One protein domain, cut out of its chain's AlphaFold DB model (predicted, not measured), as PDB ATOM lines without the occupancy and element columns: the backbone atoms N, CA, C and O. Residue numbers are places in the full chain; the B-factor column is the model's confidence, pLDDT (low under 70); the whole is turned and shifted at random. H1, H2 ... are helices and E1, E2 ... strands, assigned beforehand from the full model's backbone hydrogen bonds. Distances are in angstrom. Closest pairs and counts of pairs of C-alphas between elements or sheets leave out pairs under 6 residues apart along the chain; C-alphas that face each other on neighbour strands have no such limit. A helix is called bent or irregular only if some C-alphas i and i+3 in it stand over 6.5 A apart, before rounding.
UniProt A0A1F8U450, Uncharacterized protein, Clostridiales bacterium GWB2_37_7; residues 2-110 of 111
ATOM      1  N   ILE A   2     -20.759 -24.156 -10.373       63.56
ATOM      2  CA  ILE A   2     -19.539 -24.561 -11.107       63.56
ATOM      3  C   ILE A   2     -19.818 -25.429 -12.350       63.56
ATOM      4  O   ILE A   2     -19.365 -25.101 -13.444       63.56
ATOM      5  N   PHE A   3     -20.643 -26.473 -12.218       61.12
ATOM      6  CA  PHE A   3     -21.024 -27.335 -13.348       61.12
ATOM      7  C   PHE A   3     -21.718 -26.585 -14.494       61.12
ATOM      8  O   PHE A   3     -21.518 -26.928 -15.654       61.12
ATOM      9  N   VAL A   4     -22.500 -25.544 -14.185       66.44
ATOM     10  CA  VAL A   4     -23.202 -24.740 -15.200       66.44
ATOM     11  C   VAL A   4     -22.206 -23.881 -15.975       66.44
ATOM     12  O   VAL A   4     -22.278 -23.829 -17.194       66.44
ATOM     13  N   GLN A   5     -21.232 -23.268 -15.297       63.38
ATOM     14  CA  GLN A   5     -20.174 -22.500 -15.967       63.38
ATOM     15  C   GLN A   5     -19.308 -23.396 -16.861       63.38
ATOM     16  O   GLN A   5     -19.007 -23.026 -17.994       63.38
ATOM     17  N   PHE A   6     -18.979 -24.602 -16.385       64.12
ATOM     18  CA  PHE A   6     -18.236 -25.600 -17.152       64.12
ATOM     19  C   PHE A   6     -18.995 -26.028 -18.413       64.12
ATOM     20  O   PHE A   6     -18.441 -26.016 -19.511       64.12
ATOM     21  N   ALA A   7     -20.286 -26.343 -18.265       65.81
ATOM     22  CA  ALA A   7     -21.153 -26.707 -19.376       65.81
ATOM     23  C   ALA A   7     -21.305 -25.562 -20.388       65.81
ATOM     24  O   ALA A   7     -21.257 -25.815 -21.589       65.81
ATOM     25  N   SER A   8     -21.421 -24.309 -19.935       67.00
ATOM     26  CA  SER A   8     -21.509 -23.135 -20.812       67.00
ATOM     27  C   SER A   8     -20.232 -22.908 -21.624       67.00
ATOM     28  O   SER A   8     -20.316 -22.628 -22.817       67.00
ATOM     29  N   LEU A   9     -19.054 -23.069 -21.013       68.69
ATOM     30  CA  LEU A   9     -17.758 -22.929 -21.695       68.69
ATOM     31  C   LEU A   9     -17.585 -24.005 -22.777       68.69
ATOM     32  O   LEU A   9     -17.184 -23.712 -23.903       68.69
ATOM     33  N   TRP A  10     -17.979 -25.238 -22.457       69.56
ATOM     34  CA  TRP A  10     -17.995 -26.358 -23.395       69.56
ATOM     35  C   TRP A  10     -19.016 -26.181 -24.521       69.56
ATOM     36  O   TRP A  10     -18.689 -26.419 -25.683       69.56
ATOM     37  N   LEU A  11     -20.229 -25.716 -24.210       68.56
ATOM     38  CA  LEU A  11     -21.261 -25.417 -25.205       68.56
ATOM     39  C   LEU A  11     -20.824 -24.295 -26.142       68.56
ATOM     40  O   LEU A  11     -20.996 -24.425 -27.348       68.56
ATOM     41  N   MET A  12     -20.217 -23.230 -25.620       67.12
ATOM     42  CA  MET A  12     -19.730 -22.106 -26.418       67.12
ATOM     43  C   MET A  12     -18.560 -22.522 -27.323       67.12
ATOM     44  O   MET A  12     -18.553 -22.183 -28.505       67.12
ATOM     45  N   GLY A  13     -17.626 -23.333 -26.810       64.94
ATOM     46  CA  GLY A  13     -16.565 -23.946 -27.613       64.94
ATOM     47  C   GLY A  13     -17.104 -24.874 -28.705       64.94
ATOM     48  O   GLY A  13     -16.656 -24.819 -29.849       64.94
ATOM     49  N   PHE A  14     -18.118 -25.683 -28.385       66.12
ATOM     50  CA  PHE A  14     -18.802 -26.545 -29.348       66.12
ATOM     51  C   PHE A  14     -19.556 -25.747 -30.418       66.12
ATOM     52  O   PHE A  14     -19.508 -26.097 -31.596       66.12
ATOM     53  N   TRP A  15     -20.240 -24.668 -30.040       67.62
ATOM     54  CA  TRP A  15     -20.980 -23.825 -30.980       67.62
ATOM     55  C   TRP A  15     -20.040 -23.056 -31.906       67.62
ATOM     56  O   TRP A  15     -20.214 -23.112 -33.121       67.62
ATOM     57  N   SER A  16     -18.986 -22.447 -31.354       62.44
ATOM     58  CA  SER A  16     -17.921 -21.802 -32.134       62.44
ATOM     59  C   SER A  16     -17.284 -22.788 -33.119       62.44
ATOM     60  O   SER A  16     -17.187 -22.494 -34.307       62.44
ATOM     61  N   ALA A  17     -16.973 -24.009 -32.671       61.53
ATOM     62  CA  ALA A  17     -16.395 -25.039 -33.528       61.53
ATOM     63  C   ALA A  17     -17.321 -25.499 -34.675       61.53
ATOM     64  O   ALA A  17     -16.824 -26.038 -35.666       61.53
ATOM     65  N   ASN A  18     -18.639 -25.304 -34.559       60.28
ATOM     66  CA  ASN A  18     -19.628 -25.706 -35.564       60.28
ATOM     67  C   ASN A  18     -20.125 -24.559 -36.462       60.28
ATOM     68  O   ASN A  18     -20.729 -24.845 -37.497       60.28
ATOM     69  N   MET A  19     -19.909 -23.291 -36.097       60.22
ATOM     70  CA  MET A  19     -20.451 -22.143 -36.840       60.22
ATOM     71  C   MET A  19     -19.534 -21.603 -37.951       60.22
ATOM     72  O   MET A  19     -20.011 -20.863 -38.809       60.22
ATOM     73  N   GLU A  20     -18.258 -21.997 -38.018       60.50
ATOM     74  CA  GLU A  20     -17.309 -21.392 -38.966       60.50
ATOM     75  C   GLU A  20     -17.031 -22.206 -40.240       60.50
ATOM     76  O   GLU A  20     -16.510 -23.324 -40.222       60.50
ATOM     77  N   LYS A  21     -17.283 -21.568 -41.393       55.22
ATOM     78  CA  LYS A  21     -16.706 -21.948 -42.691       55.22
ATOM     79  C   LYS A  21     -15.300 -21.346 -42.802       55.22
ATOM     80  O   LYS A  21     -15.117 -20.299 -43.413       55.22
ATOM     81  N   SER A  22     -14.303 -21.991 -42.200       59.38
ATOM     82  CA  SER A  22     -12.901 -21.590 -42.394       59.38
ATOM     83  C   SER A  22     -12.417 -21.950 -43.800       59.38
ATOM     84  O   SER A  22     -12.626 -23.073 -44.264       59.38
ATOM     85  N   ASN A  23     -11.688 -21.033 -44.439       63.09
ATOM     86  CA  ASN A  23     -10.946 -21.309 -45.676       63.09
ATOM     87  C   ASN A  23      -9.778 -22.288 -45.451       63.09
ATOM     88  O   ASN A  23      -9.356 -22.976 -46.379       63.09
ATOM     89  N   TYR A  24      -9.268 -22.362 -44.217       65.81
ATOM     90  CA  TYR A  24      -8.171 -23.240 -43.824       65.81
ATOM     91  C   TYR A  24      -8.697 -24.447 -43.061       65.81
ATOM     92  O   TYR A  24      -9.246 -24.339 -41.957       65.81
ATOM     93  N   VAL A  25      -8.513 -25.607 -43.680       78.06
ATOM     94  CA  VAL A  25      -9.026 -26.887 -43.216       78.06
ATOM     95  C   VAL A  25      -7.846 -27.820 -43.003       78.06
ATOM     96  O   VAL A  25      -7.018 -27.990 -43.895       78.06
ATOM     97  N   VAL A  26      -7.764 -28.414 -41.819       79.25
ATOM     98  CA  VAL A  26      -6.681 -29.318 -41.434       79.25
ATOM     99  C   VAL A  26      -7.185 -30.752 -41.383       79.25
ATOM    100  O   VAL A  26      -8.342 -31.015 -41.038       79.25
ATOM    101  N   ASN A  27      -6.297 -31.684 -41.733       80.44
ATOM    102  CA  ASN A  27      -6.543 -33.097 -41.507       80.44
ATOM    103  C   ASN A  27      -6.095 -33.458 -40.095       80.44
ATOM    104  O   ASN A  27      -4.911 -33.362 -39.777       80.44
ATOM    105  N   ILE A  28      -7.039 -33.895 -39.267       81.12
ATOM    106  CA  ILE A  28      -6.766 -34.326 -37.899       81.12
ATOM    107  C   ILE A  28      -6.895 -35.851 -37.821       81.12
ATOM    108  O   ILE A  28      -7.829 -36.407 -38.408       81.12
ATOM    109  N   PRO A  29      -6.012 -36.557 -37.092       82.25
ATOM    110  CA  PRO A  29      -6.208 -37.974 -36.817       82.25
ATOM    111  C   PRO A  29      -7.558 -38.252 -36.140       82.25
ATOM    112  O   PRO A  29      -8.003 -37.487 -35.282       82.25
ATOM    113  N   ASN A  30      -8.175 -39.393 -36.464       78.88
ATOM    114  CA  ASN A  30      -9.486 -39.775 -35.921       78.88
ATOM    115  C   ASN A  30      -9.518 -39.811 -34.385       78.88
ATOM    116  O   ASN A  30     -10.538 -39.486 -33.785       78.88
ATOM    117  N   TRP A  31      -8.415 -40.207 -33.743       83.25
ATOM    118  CA  TRP A  31      -8.324 -40.234 -32.283       83.25
ATOM    119  C   TRP A  31      -8.397 -38.819 -31.689       83.25
ATOM    120  O   TRP A  31      -9.117 -38.601 -30.720       83.25
ATOM    121  N   LEU A  32      -7.731 -37.844 -32.315       79.56
ATOM    122  CA  LEU A  32      -7.697 -36.463 -31.841       79.56
ATOM    123  C   LEU A  32      -9.035 -35.759 -32.096       79.56
ATOM    124  O   LEU A  32      -9.519 -35.036 -31.233       79.56
ATOM    125  N   SER A  33      -9.692 -36.046 -33.225       77.56
ATOM    126  CA  SER A  33     -11.064 -35.585 -33.491       77.56
ATOM    127  C   SER A  33     -12.053 -36.049 -32.415       77.56
ATOM    128  O   SER A  33     -12.907 -35.260 -32.017       77.56
ATOM    129  N   ARG A  34     -11.916 -37.283 -31.900       79.12
ATOM    130  CA  ARG A  34     -12.754 -37.790 -30.797       79.12
ATOM    131  C   ARG A  34     -12.492 -37.057 -29.484       79.12
ATOM    132  O   ARG A  34     -13.447 -36.690 -28.815       79.12
ATOM    133  N   ILE A  35     -11.223 -36.828 -29.138       78.88
ATOM    134  CA  ILE A  35     -10.842 -36.114 -27.906       78.88
ATOM    135  C   ILE A  35     -11.346 -34.668 -27.928       78.88
ATOM    136  O   ILE A  35     -11.832 -34.166 -26.921       78.88
ATOM    137  N   LEU A  36     -11.254 -34.013 -29.083       75.31
ATOM    138  CA  LEU A  36     -11.680 -32.627 -29.273       75.31
ATOM    139  C   LEU A  36     -13.185 -32.486 -29.558       75.31
ATOM    140  O   LEU A  36     -13.641 -31.381 -29.832       75.31
ATOM    141  N   TYR A  37     -13.954 -33.582 -29.544       72.94
ATOM    142  CA  TYR A  37     -15.387 -33.598 -29.877       72.94
ATOM    143  C   TYR A  37     -15.726 -32.932 -31.225       72.94
ATOM    144  O   TYR A  37     -16.817 -32.398 -31.435       72.94
ATOM    145  N   LEU A  38     -14.790 -32.978 -32.170       72.06
ATOM    146  CA  LEU A  38     -14.970 -32.470 -33.525       72.06
ATOM    147  C   LEU A  38     -15.666 -33.549 -34.359       72.06
ATOM    148  O   LEU A  38     -15.369 -34.736 -34.190       72.06
ATOM    149  N   ARG A  39     -16.567 -33.165 -35.280       66.50
ATOM    150  CA  ARG A  39     -17.193 -34.123 -36.217       66.50
ATOM    151  C   ARG A  39     -16.120 -35.015 -36.839       66.50
ATOM    152  O   ARG A  39     -15.068 -34.513 -37.228       66.50
ATOM    153  N   ILE A  40     -16.429 -36.308 -36.988       61.62
ATOM    154  CA  ILE A  40     -15.584 -37.318 -37.651       61.62
ATOM    155  C   ILE A  40     -15.574 -37.044 -39.166       61.62
ATOM    156  O   ILE A  40     -16.034 -37.830 -39.990       61.62
ATOM    157  N   HIS A  41     -15.089 -35.875 -39.550       59.00
ATOM    158  CA  HIS A  41     -14.754 -35.535 -40.911       59.00
ATOM    159  C   HIS A  41     -13.240 -35.424 -40.969       59.00
ATOM    160  O   HIS A  41     -12.620 -34.784 -40.126       59.00
ATOM    161  N   ARG A  42     -12.635 -36.032 -41.997       61.91
ATOM    162  CA  ARG A  42     -11.181 -35.956 -42.221       61.91
ATOM    163  C   ARG A  42     -10.675 -34.519 -42.294       61.91
ATOM    164  O   ARG A  42      -9.496 -34.309 -42.084       61.91
ATOM    165  N   LYS A  43     -11.557 -33.571 -42.600       69.50
ATOM    166  CA  LYS A  43     -11.281 -32.172 -42.874       69.50
ATOM    167  C   LYS A  43     -12.067 -31.311 -41.893       69.50
ATOM    168  O   LYS A  43     -13.295 -31.276 -41.970       69.50
ATOM    169  N   VAL A  44     -11.364 -30.631 -40.992       73.44
ATOM    170  CA  VAL A  44     -11.965 -29.781 -39.958       73.44
ATOM    171  C   VAL A  44     -11.381 -28.366 -40.043       73.44
ATOM    172  O   VAL A  44     -10.173 -28.231 -40.254       73.44
ATOM    173  N   PRO A  45     -12.199 -27.307 -39.908       77.62
ATOM    174  CA  PRO A  45     -11.713 -25.933 -39.809       77.62
ATOM    175  C   PRO A  45     -10.625 -25.797 -38.742       77.62
ATOM    176  O   PRO A  45     -10.829 -26.204 -37.600       77.62
ATOM    177  N   MET A  46      -9.484 -25.203 -39.095       77.19
ATOM    178  CA  MET A  46      -8.367 -25.027 -38.156       77.19
ATOM    179  C   MET A  46      -8.777 -24.237 -36.908       77.19
ATOM    180  O   MET A  46      -8.347 -24.567 -35.807       77.19
ATOM    181  N   ILE A  47      -9.668 -23.260 -37.070       74.00
ATOM    182  CA  ILE A  47     -10.204 -22.449 -35.976       74.00
ATOM    183  C   ILE A  47     -10.971 -23.312 -34.958       74.00
ATOM    184  O   ILE A  47     -10.703 -23.232 -33.766       74.00
ATOM    185  N   SER A  48     -11.806 -24.252 -35.420       74.88
ATOM    186  CA  SER A  48     -12.532 -25.201 -34.570       74.88
ATOM    187  C   SER A  48     -11.581 -26.099 -33.781       74.88
ATOM    188  O   SER A  48     -11.843 -26.408 -32.621       74.88
ATOM    189  N   VAL A  49     -10.464 -26.500 -34.400       77.25
ATOM    190  CA  VAL A  49      -9.413 -27.275 -33.728       77.25
ATOM    191  C   VAL A  49      -8.759 -26.451 -32.627       77.25
ATOM    192  O   VAL A  49      -8.651 -26.928 -31.502       77.25
ATOM    193  N   ILE A  50      -8.360 -25.215 -32.932       79.12
ATOM    194  CA  ILE A  50      -7.714 -24.309 -31.977       79.12
ATOM    195  C   ILE A  50      -8.645 -24.019 -30.799       79.12
ATOM    196  O   ILE A  50      -8.227 -24.157 -29.651       79.12
ATOM    197  N   THR A  51      -9.912 -23.697 -31.061       77.06
ATOM    198  CA  THR A  51     -10.905 -23.424 -30.016       77.06
ATOM    199  C   THR A  51     -11.143 -24.642 -29.131       77.06
ATOM    200  O   THR A  51     -11.182 -24.507 -27.911       77.06
ATOM    201  N   GLN A  52     -11.242 -25.848 -29.698       76.56
ATOM    202  CA  GLN A  52     -11.418 -27.051 -28.881       76.56
ATOM    203  C   GLN A  52     -10.170 -27.414 -28.079       76.56
ATOM    204  O   GLN A  52     -10.280 -27.763 -26.906       76.56
ATOM    205  N   ILE A  53      -8.975 -27.280 -28.661       82.69
ATOM    206  CA  ILE A  53      -7.719 -27.454 -27.920       82.69
ATOM    207  C   ILE A  53      -7.666 -26.468 -26.751       82.69
ATOM    208  O   ILE A  53      -7.343 -26.866 -25.634       82.69
ATOM    209  N   TRP A  54      -8.032 -25.208 -26.987       80.56
ATOM    210  CA  TRP A  54      -8.089 -24.181 -25.954       80.56
ATOM    211  C   TRP A  54      -9.045 -24.557 -24.817       80.56
ATOM    212  O   TRP A  54      -8.662 -24.513 -23.646       80.56
ATOM    213  N   VAL A  55     -10.267 -24.991 -25.140       78.00
ATOM    214  CA  VAL A  55     -11.253 -25.440 -24.144       78.00
ATOM    215  C   VAL A  55     -10.731 -26.631 -23.347       78.00
ATOM    216  O   VAL A  55     -10.851 -26.644 -22.124       78.00
ATOM    217  N   VAL A  56     -10.108 -27.618 -23.994       80.81
ATOM    218  CA  VAL A  56      -9.549 -28.792 -23.307       80.81
ATOM    219  C   VAL A  56      -8.396 -28.395 -22.381       80.81
ATOM    220  O   VAL A  56      -8.409 -28.770 -21.210       80.81
ATOM    221  N   ILE A  57      -7.435 -27.600 -22.864       83.19
ATOM    222  CA  ILE A  57      -6.268 -27.155 -22.081       83.19
ATOM    223  C   ILE A  57      -6.685 -26.299 -20.884       83.19
ATOM    224  O   ILE A  57      -6.058 -26.378 -19.834       83.19
ATOM    225  N   THR A  58      -7.732 -25.490 -21.013       76.56
ATOM    226  CA  THR A  58      -8.186 -24.632 -19.912       76.56
ATOM    227  C   THR A  58      -9.072 -25.386 -18.925       76.56
ATOM    228  O   THR A  58      -8.914 -25.227 -17.720       76.56
ATOM    229  N   SER A  59      -9.973 -26.246 -19.399       75.19
ATOM    230  CA  SER A  59     -10.972 -26.890 -18.541       75.19
ATOM    231  C   SER A  59     -10.493 -28.181 -17.866       75.19
ATOM    232  O   SER A  59     -10.819 -28.400 -16.700       75.19
ATOM    233  N   VAL A  60      -9.701 -29.025 -18.542       80.75
ATOM    234  CA  VAL A  60      -9.288 -30.335 -18.000       80.75
ATOM    235  C   VAL A  60      -8.345 -30.204 -16.798       80.75
ATOM    236  O   VAL A  60      -8.628 -30.831 -15.777       80.75
ATOM    237  N   PRO A  61      -7.272 -29.387 -16.831       80.81
ATOM    238  CA  PRO A  61      -6.388 -29.232 -15.676       80.81
ATOM    239  C   PRO A  61      -7.112 -28.670 -14.457       80.81
ATOM    240  O   PRO A  61      -6.886 -29.138 -13.346       80.81
ATOM    241  N   ILE A  62      -8.028 -27.718 -14.652       77.06
ATOM    242  CA  ILE A  62      -8.795 -27.144 -13.542       77.06
ATOM    243  C   ILE A  62      -9.747 -28.173 -12.945       77.06
ATOM    244  O   ILE A  62      -9.868 -28.263 -11.725       77.06
ATOM    245  N   PHE A  63     -10.381 -28.985 -13.789       76.50
ATOM    246  CA  PHE A  63     -11.222 -30.079 -13.326       76.50
ATOM    247  C   PHE A  63     -10.425 -31.110 -12.512       76.50
ATOM    248  O   PHE A  63     -10.888 -31.551 -11.463       76.50
ATOM    249  N   ILE A  64      -9.205 -31.448 -12.950       81.06
ATOM    250  CA  ILE A  64      -8.293 -32.341 -12.217       81.06
ATOM    251  C   ILE A  64      -7.895 -31.728 -10.870       81.06
ATOM    252  O   ILE A  64      -8.015 -32.391  -9.844       81.06
ATOM    253  N   LEU A  65      -7.459 -30.465 -10.852       80.81
ATOM    254  CA  LEU A  65      -7.064 -29.766  -9.624       80.81
ATOM    255  C   LEU A  65      -8.221 -29.677  -8.618       80.81
ATOM    256  O   LEU A  65      -8.006 -29.851  -7.420       80.81
ATOM    257  N   TYR A  66      -9.449 -29.479  -9.101       75.38
ATOM    258  CA  TYR A  66     -10.651 -29.518  -8.272       75.38
ATOM    259  C   TYR A  66     -10.902 -30.902  -7.671       75.38
ATOM    260  O   TYR A  66     -11.105 -31.011  -6.466       75.38
ATOM    261  N   PHE A  67     -10.826 -31.967  -8.475       78.75
ATOM    262  CA  PHE A  67     -11.013 -33.340  -7.988       78.75
ATOM    263  C   PHE A  67      -9.933 -33.788  -6.999       78.75
ATOM    264  O   PHE A  67     -10.219 -34.553  -6.082       78.75
ATOM    265  N   LEU A  68      -8.704 -33.307  -7.174       82.94
ATOM    266  CA  LEU A  68      -7.588 -33.549  -6.259       82.94
ATOM    267  C   LEU A  68      -7.668 -32.707  -4.973       82.94
ATOM    268  O   LEU A  68      -6.807 -32.846  -4.110       82.94
ATOM    269  N   GLY A  69      -8.679 -31.842  -4.835       77.38
ATOM    270  CA  GLY A  69      -8.886 -31.020  -3.645       77.38
ATOM    271  C   GLY A  69      -7.894 -29.866  -3.496       77.38
ATOM    272  O   GLY A  69      -7.761 -29.329  -2.404       77.38
ATOM    273  N   PHE A  70      -7.197 -29.459  -4.566       78.19
ATOM    274  CA  PHE A  70      -6.269 -28.317  -4.512       78.19
ATOM    275  C   PHE A  70      -6.987 -26.972  -4.348       78.19
ATOM    276  O   PHE A  70      -6.370 -26.000  -3.913       78.19
ATOM    277  N   PHE A  71      -8.275 -26.902  -4.692       72.19
ATOM    278  CA  PHE A  71      -9.106 -25.729  -4.446       72.19
ATOM    279  C   PHE A  71      -9.920 -25.945  -3.172       72.19
ATOM    280  O   PHE A  71     -10.848 -26.752  -3.158       72.19
ATOM    281  N   ASN A  72      -9.559 -25.214  -2.117       66.00
ATOM    282  CA  ASN A  72     -10.225 -25.294  -0.817       66.00
ATOM    283  C   ASN A  72     -11.557 -24.528  -0.784       66.00
ATOM    284  O   ASN A  72     -12.434 -24.896  -0.010       66.00
ATOM    285  N   ASP A  73     -11.736 -23.525  -1.653       71.38
ATOM    286  CA  ASP A  73     -12.930 -22.681  -1.675       71.38
ATOM    287  C   ASP A  73     -13.533 -22.518  -3.077       71.38
ATOM    288  O   ASP A  73     -12.848 -22.355  -4.090       71.38
ATOM    289  N   ALA A  74     -14.870 -22.495  -3.135       68.50
ATOM    290  CA  ALA A  74     -15.630 -22.287  -4.373       68.50
ATOM    291  C   ALA A  74     -15.356 -20.917  -5.025       68.50
ATOM    292  O   ALA A  74     -15.573 -20.748  -6.228       68.50
ATOM    293  N   TYR A  75     -14.880 -19.948  -4.236       71.44
ATOM    294  CA  TYR A  75     -14.531 -18.606  -4.694       71.44
ATOM    295  C   TYR A  75     -13.264 -18.598  -5.559       71.44
ATOM    296  O   TYR A  75     -13.273 -18.013  -6.643       71.44
ATOM    297  N   ASP A  76     -12.213 -19.311  -5.145       73.00
ATOM    298  CA  ASP A  76     -10.960 -19.407  -5.906       73.00
ATOM    299  C   ASP A  76     -11.191 -20.062  -7.266       73.00
ATOM    300  O   ASP A  76     -10.708 -19.593  -8.300       73.00
ATOM    301  N   PHE A  77     -12.027 -21.100  -7.280       69.50
ATOM    302  CA  PHE A  77     -12.430 -21.770  -8.505       69.50
ATOM    303  C   PHE A  77     -13.185 -20.822  -9.451       69.50
ATOM    304  O   PHE A  77     -12.875 -20.751 -10.642       69.50
ATOM    305  N   ALA A  78     -14.150 -20.056  -8.932       70.50
ATOM    306  CA  ALA A  78     -14.898 -19.086  -9.729       70.50
ATOM    307  C   ALA A  78     -13.996 -17.973 -10.289       70.50
ATOM    308  O   ALA A  78     -14.171 -17.565 -11.437       70.50
ATOM    309  N   ASN A  79     -13.008 -17.517  -9.516       77.19
ATOM    310  CA  ASN A  79     -12.077 -16.471  -9.930       77.19
ATOM    311  C   ASN A  79     -11.143 -16.945 -11.059       77.19
ATOM    312  O   ASN A  79     -10.961 -16.252 -12.058       77.19
ATOM    313  N   ILE A  80     -10.608 -18.167 -10.962       78.81
ATOM    314  CA  ILE A  80      -9.794 -18.763 -12.035       78.81
ATOM    315  C   ILE A  80     -10.614 -18.895 -13.325       78.81
ATOM    316  O   ILE A  80     -10.132 -18.533 -14.401       78.81
ATOM    317  N   TYR A  81     -11.867 -19.347 -13.226       70.81
ATOM    318  CA  TYR A  81     -12.755 -19.445 -14.386       70.81
ATOM    319  C   TYR A  81     -13.087 -18.092 -15.003       70.81
ATOM    320  O   TYR A  81     -13.076 -17.965 -16.227       70.81
ATOM    321  N   LEU A  82     -13.352 -17.078 -14.178       70.56
ATOM    322  CA  LEU A  82     -13.588 -15.716 -14.645       70.56
ATOM    323  C   LEU A  82     -12.372 -15.189 -15.417       70.56
ATOM    324  O   LEU A  82     -12.527 -14.659 -16.516       70.56
ATOM    325  N   ASN A  83     -11.163 -15.399 -14.893       77.12
ATOM    326  CA  ASN A  83      -9.925 -14.981 -15.549       77.12
ATOM    327  C   ASN A  83      -9.710 -15.695 -16.889       77.12
ATOM    328  O   ASN A  83      -9.357 -15.054 -17.878       77.12
ATOM    329  N   ILE A  84      -9.984 -16.999 -16.960       77.25
ATOM    330  CA  ILE A  84      -9.906 -17.762 -18.214       77.25
ATOM    331  C   ILE A  84     -10.949 -17.296 -19.218       77.25
ATOM    332  O   ILE A  84     -10.643 -17.166 -20.402       77.25
ATOM    333  N   PHE A  85     -12.167 -17.020 -18.766       71.50
ATOM    334  CA  PHE A  85     -13.228 -16.500 -19.615       71.50
ATOM    335  C   PHE A  85     -12.855 -15.132 -20.201       71.50
ATOM    336  O   PHE A  85     -12.913 -14.952 -21.418       71.50
ATOM    337  N   ILE A  86     -12.387 -14.202 -19.362       72.50
ATOM    338  CA  ILE A  86     -11.919 -12.876 -19.791       72.50
ATOM    339  C   ILE A  86     -10.750 -13.010 -20.771       72.50
ATOM    340  O   ILE A  86     -10.764 -12.377 -21.826       72.50
ATOM    341  N   PHE A  87      -9.770 -13.866 -20.471       75.88
ATOM    342  CA  PHE A  87      -8.635 -14.102 -21.363       75.88
ATOM    343  C   PHE A  87      -9.079 -14.686 -22.709       75.88
ATOM    344  O   PHE A  87      -8.594 -14.268 -23.755       75.88
ATOM    345  N   THR A  88     -10.043 -15.609 -22.700       71.69
ATOM    346  CA  THR A  88     -10.607 -16.207 -23.919       71.69
ATOM    347  C   THR A  88     -11.290 -15.144 -24.779       71.69
ATOM    348  O   THR A  88     -11.035 -15.074 -25.980       71.69
ATOM    349  N   ILE A  89     -12.105 -14.271 -24.173       70.75
ATOM    350  CA  ILE A  89     -12.725 -13.142 -24.882       70.75
ATOM    351  C   ILE A  89     -11.657 -12.204 -25.442       70.75
ATOM    352  O   ILE A  89     -11.756 -11.803 -26.595       70.75
ATOM    353  N   ALA A  90     -10.632 -11.863 -24.661       74.81
ATOM    354  CA  ALA A  90      -9.566 -10.974 -25.113       74.81
ATOM    355  C   ALA A  90      -8.772 -11.578 -26.286       74.81
ATOM    356  O   ALA A  90      -8.518 -10.900 -27.282       74.81
ATOM    357  N   PHE A  91      -8.420 -12.862 -26.203       74.81
ATOM    358  CA  PHE A  91      -7.667 -13.570 -27.235       74.81
ATOM    359  C   PHE A  91      -8.462 -13.707 -28.541       74.81
ATOM    360  O   PHE A  91      -8.001 -13.272 -29.593       74.81
ATOM    361  N   PHE A  92      -9.684 -14.245 -28.492       71.00
ATOM    362  CA  PHE A  92     -10.498 -14.407 -29.702       71.00
ATOM    363  C   PHE A  92     -11.071 -13.079 -30.209       71.00
ATOM    364  O   PHE A  92     -11.142 -12.861 -31.415       71.00
ATOM    365  N   GLY A  93     -11.425 -12.160 -29.311       70.31
ATOM    366  CA  GLY A  93     -11.887 -10.822 -29.669       70.31
ATOM    367  C   GLY A  93     -10.809 -10.015 -30.388       70.31
ATOM    368  O   GLY A  93     -11.088  -9.415 -31.422       70.31
ATOM    369  N   SER A  94      -9.560 -10.049 -29.908       74.00
ATOM    370  CA  SER A  94      -8.442  -9.404 -30.612       74.00
ATOM    371  C   SER A  94      -8.160 -10.049 -31.970       74.00
ATOM    372  O   SER A  94      -7.951  -9.324 -32.942       74.00
ATOM    373  N   ALA A  95      -8.240 -11.380 -32.076       71.19
ATOM    374  CA  ALA A  95      -8.103 -12.079 -33.353       71.19
ATOM    375  C   ALA A  95      -9.174 -11.641 -34.370       71.19
ATOM    376  O   ALA A  95      -8.836 -11.329 -35.510       71.19
ATOM    377  N   LEU A  96     -10.439 -11.526 -33.947       70.75
ATOM    378  CA  LEU A  96     -11.536 -11.043 -34.794       70.75
ATOM    379  C   LEU A  96     -11.354  -9.582 -35.224       70.75
ATOM    380  O   LEU A  96     -11.635  -9.245 -36.372       70.75
ATOM    381  N   ILE A  97     -10.861  -8.713 -34.333       74.75
ATOM    382  CA  ILE A  97     -10.556  -7.314 -34.673       74.75
ATOM    383  C   ILE A  97      -9.462  -7.253 -35.744       74.75
ATOM    384  O   ILE A  97      -9.608  -6.522 -36.725       74.75
ATOM    385  N   ILE A  98      -8.385  -8.030 -35.590       76.44
ATOM    386  CA  ILE A  98      -7.291  -8.087 -36.568       76.44
ATOM    387  C   ILE A  98      -7.806  -8.594 -37.919       76.44
ATOM    388  O   ILE A  98      -7.526  -7.969 -38.944       76.44
ATOM    389  N   ASP A  99      -8.592  -9.672 -37.933       68.31
ATOM    390  CA  ASP A  99      -9.179 -10.208 -39.166       68.31
ATOM    391  C   ASP A  99     -10.108  -9.189 -39.844       68.31
ATOM    392  O   ASP A  99     -10.037  -8.999 -41.062       68.31
ATOM    393  N   GLY A 100     -10.906  -8.459 -39.057       71.31
ATOM    394  CA  GLY A 100     -11.725  -7.344 -39.529       71.31
ATOM    395  C   GLY A 100     -10.888  -6.276 -40.239       71.31
ATOM    396  O   GLY A 100     -11.149  -5.966 -41.403       71.31
ATOM    397  N   ILE A 101      -9.821  -5.789 -39.596       81.25
ATOM    398  CA  ILE A 101      -8.898  -4.793 -40.170       81.25
ATOM    399  C   ILE A 101      -8.261  -5.308 -41.469       81.25
ATOM    400  O   ILE A 101      -8.221  -4.597 -42.477       81.25
ATOM    401  N   VAL A 102      -7.771  -6.550 -41.481       78.25
ATOM    402  CA  VAL A 102      -7.135  -7.149 -42.665       78.25
ATOM    403  C   VAL A 102      -8.133  -7.294 -43.817       78.25
ATOM    404  O   VAL A 102      -7.775  -7.058 -44.977       78.25
ATOM    405  N   SER A 103      -9.380  -7.663 -43.521       74.94
ATOM    406  CA  SER A 103     -10.439  -7.802 -44.523       74.94
ATOM    407  C   SER A 103     -10.795  -6.462 -45.179       74.94
ATOM    408  O   SER A 103     -10.862  -6.387 -46.410       74.94
ATOM    409  N   GLU A 104     -10.896  -5.392 -44.386       82.44
ATOM    410  CA  GLU A 104     -11.141  -4.017 -44.835       82.44
ATOM    411  C   GLU A 104     -10.025  -3.542 -45.784       82.44
ATOM    412  O   GLU A 104     -10.287  -3.027 -46.874       82.44
ATOM    413  N   ILE A 105      -8.758  -3.789 -45.418       85.12
ATOM    414  CA  ILE A 105      -7.589  -3.439 -46.242       85.12
ATOM    415  C   ILE A 105      -7.608  -4.199 -47.577       85.12
ATOM    416  O   ILE A 105      -7.326  -3.618 -48.628       85.12
ATOM    417  N   ARG A 106      -7.940  -5.498 -47.569       78.12
ATOM    418  CA  ARG A 106      -8.015  -6.310 -48.798       78.12
ATOM    419  C   ARG A 106      -9.163  -5.890 -49.711       78.12
ATOM    420  O   ARG A 106      -8.980  -5.910 -50.926       78.12
ATOM    421  N   SER A 107     -10.310  -5.523 -49.141       77.44
ATOM    422  CA  SER A 107     -11.473  -5.004 -49.869       77.44
ATOM    423  C   SER A 107     -11.110  -3.737 -50.648       77.44
ATOM    424  O   SER A 107     -11.270  -3.691 -51.867       77.44
ATOM    425  N   LYS A 108     -10.473  -2.768 -49.976       76.81
ATOM    426  CA  LYS A 108     -10.028  -1.508 -50.595       76.81
ATOM    427  C   LYS A 108      -8.986  -1.681 -51.701       76.81
ATOM    428  O   LYS A 108      -8.857  -0.803 -52.538       76.81
ATOM    429  N   ARG A 109      -8.235  -2.787 -51.713       69.94
ATOM    430  CA  ARG A 109      -7.228  -3.085 -52.750       69.94
ATOM    431  C   ARG A 109      -7.806  -3.694 -54.030       69.94
ATOM    432  O   ARG A 109      -7.072  -3.813 -55.006       69.94
ATOM    433  N   LYS A 110      -9.050  -4.181 -53.991       61.09
ATOM    434  CA  LYS A 110      -9.738  -4.810 -55.131       61.09
ATOM    435  C   LYS A 110     -10.732  -3.876 -55.832       61.09
ATOM    436  O   LYS A 110     -11.167  -4.225 -56.926       61.09
TER     437      LYS A 110
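Overview. This is residues 2 to 110 of the 111 residues of an uncharacterized protein of Clostridiales bacterium GWB2_37_7 (UniProt A0A1F8U450). Three long helices, H1, H3 and H4, run up and down in a loose bundle, their centres at the corners of a triangle, and a small lobe made of E1, H2 and E2 sits beside the first part of H3, away from H4. The last part of H4 sticks out past the others as an arm: residues 93 to 110, of which 93 to 108 belong to H4, stand free. The printed part has 109 residues, with four named helices and two named strands in the order H1 E1 H2 E2 H3 H4; E1 and E2 form a two-stranded antiparallel sheet, and the class is mostly helix. The whole is loose, with a radius of gyration of the C-alphas of 16.7 A, and its C-alphas span 58 by 32 by 17 A.

Arrangement. H1, residues 2 to 19, touches H3, residues 46 to 67, at a shallow tilt of 12 degrees, opposite ways; their closest C-alphas, those of Ala 17 and Ser 48, are 4.0 A apart. H4, residues 74 to 108, is close to H3 but not clearly touching, at a shallow tilt of 9 degrees, opposite ways, with the C-alphas of Thr 58 and Ile 84 the closest at 7.3 A. H4 is also close to H1 but not clearly touching, the same way at a shallow tilt of 17 degrees, and the closest C-alphas, those of Ile 2 and Ala 78, are 7.3 A apart. E1, residues 25 to 27, and E2, residues 43 to 45, are antiparallel neighbours at 136 degrees; N 26 and O 44 are within hydrogen-bond range at 2.9 A, as are N 44 and O 26 at 3.0 A. The closest C-alphas of E1 and H3, those of Val 25 and Met 46, are 5.4 A apart. H2, residues 30 to 35, touches no helix, but H2 and H3 are near each other, with 7 pairs of C-alphas within 10 A. H2 is apart from H1 and from H4. In H1, H2 and H4 every O i to N i+4 pair is within hydrogen-bond range; in H3 it is 16 of 18.

Along the chain. H1 begins at C-alpha 2, (-19.539, -24.561, -11.107), and is 25.9 A long. E1, H2 and E2 are short. H3 begins at C-alpha 46, (-8.367, -25.027, -38.156), and is 31.4 A long; it is irregular, but only just, with C-alphas 58 and 61 at 6.51 A. H4, 51.0 A long, ends at C-alpha 108, (-10.028, -1.508, -50.595).

Size, cuts and confidence. The two C-alphas farthest apart, those of Asn 72 and Lys 110, are 58.1 A apart. The printed part has no cut, and no link is long. The mean pLDDT of the printed part is 72.9; 34 residues are under 70, among them residues 2 to 24 and 39 to 43.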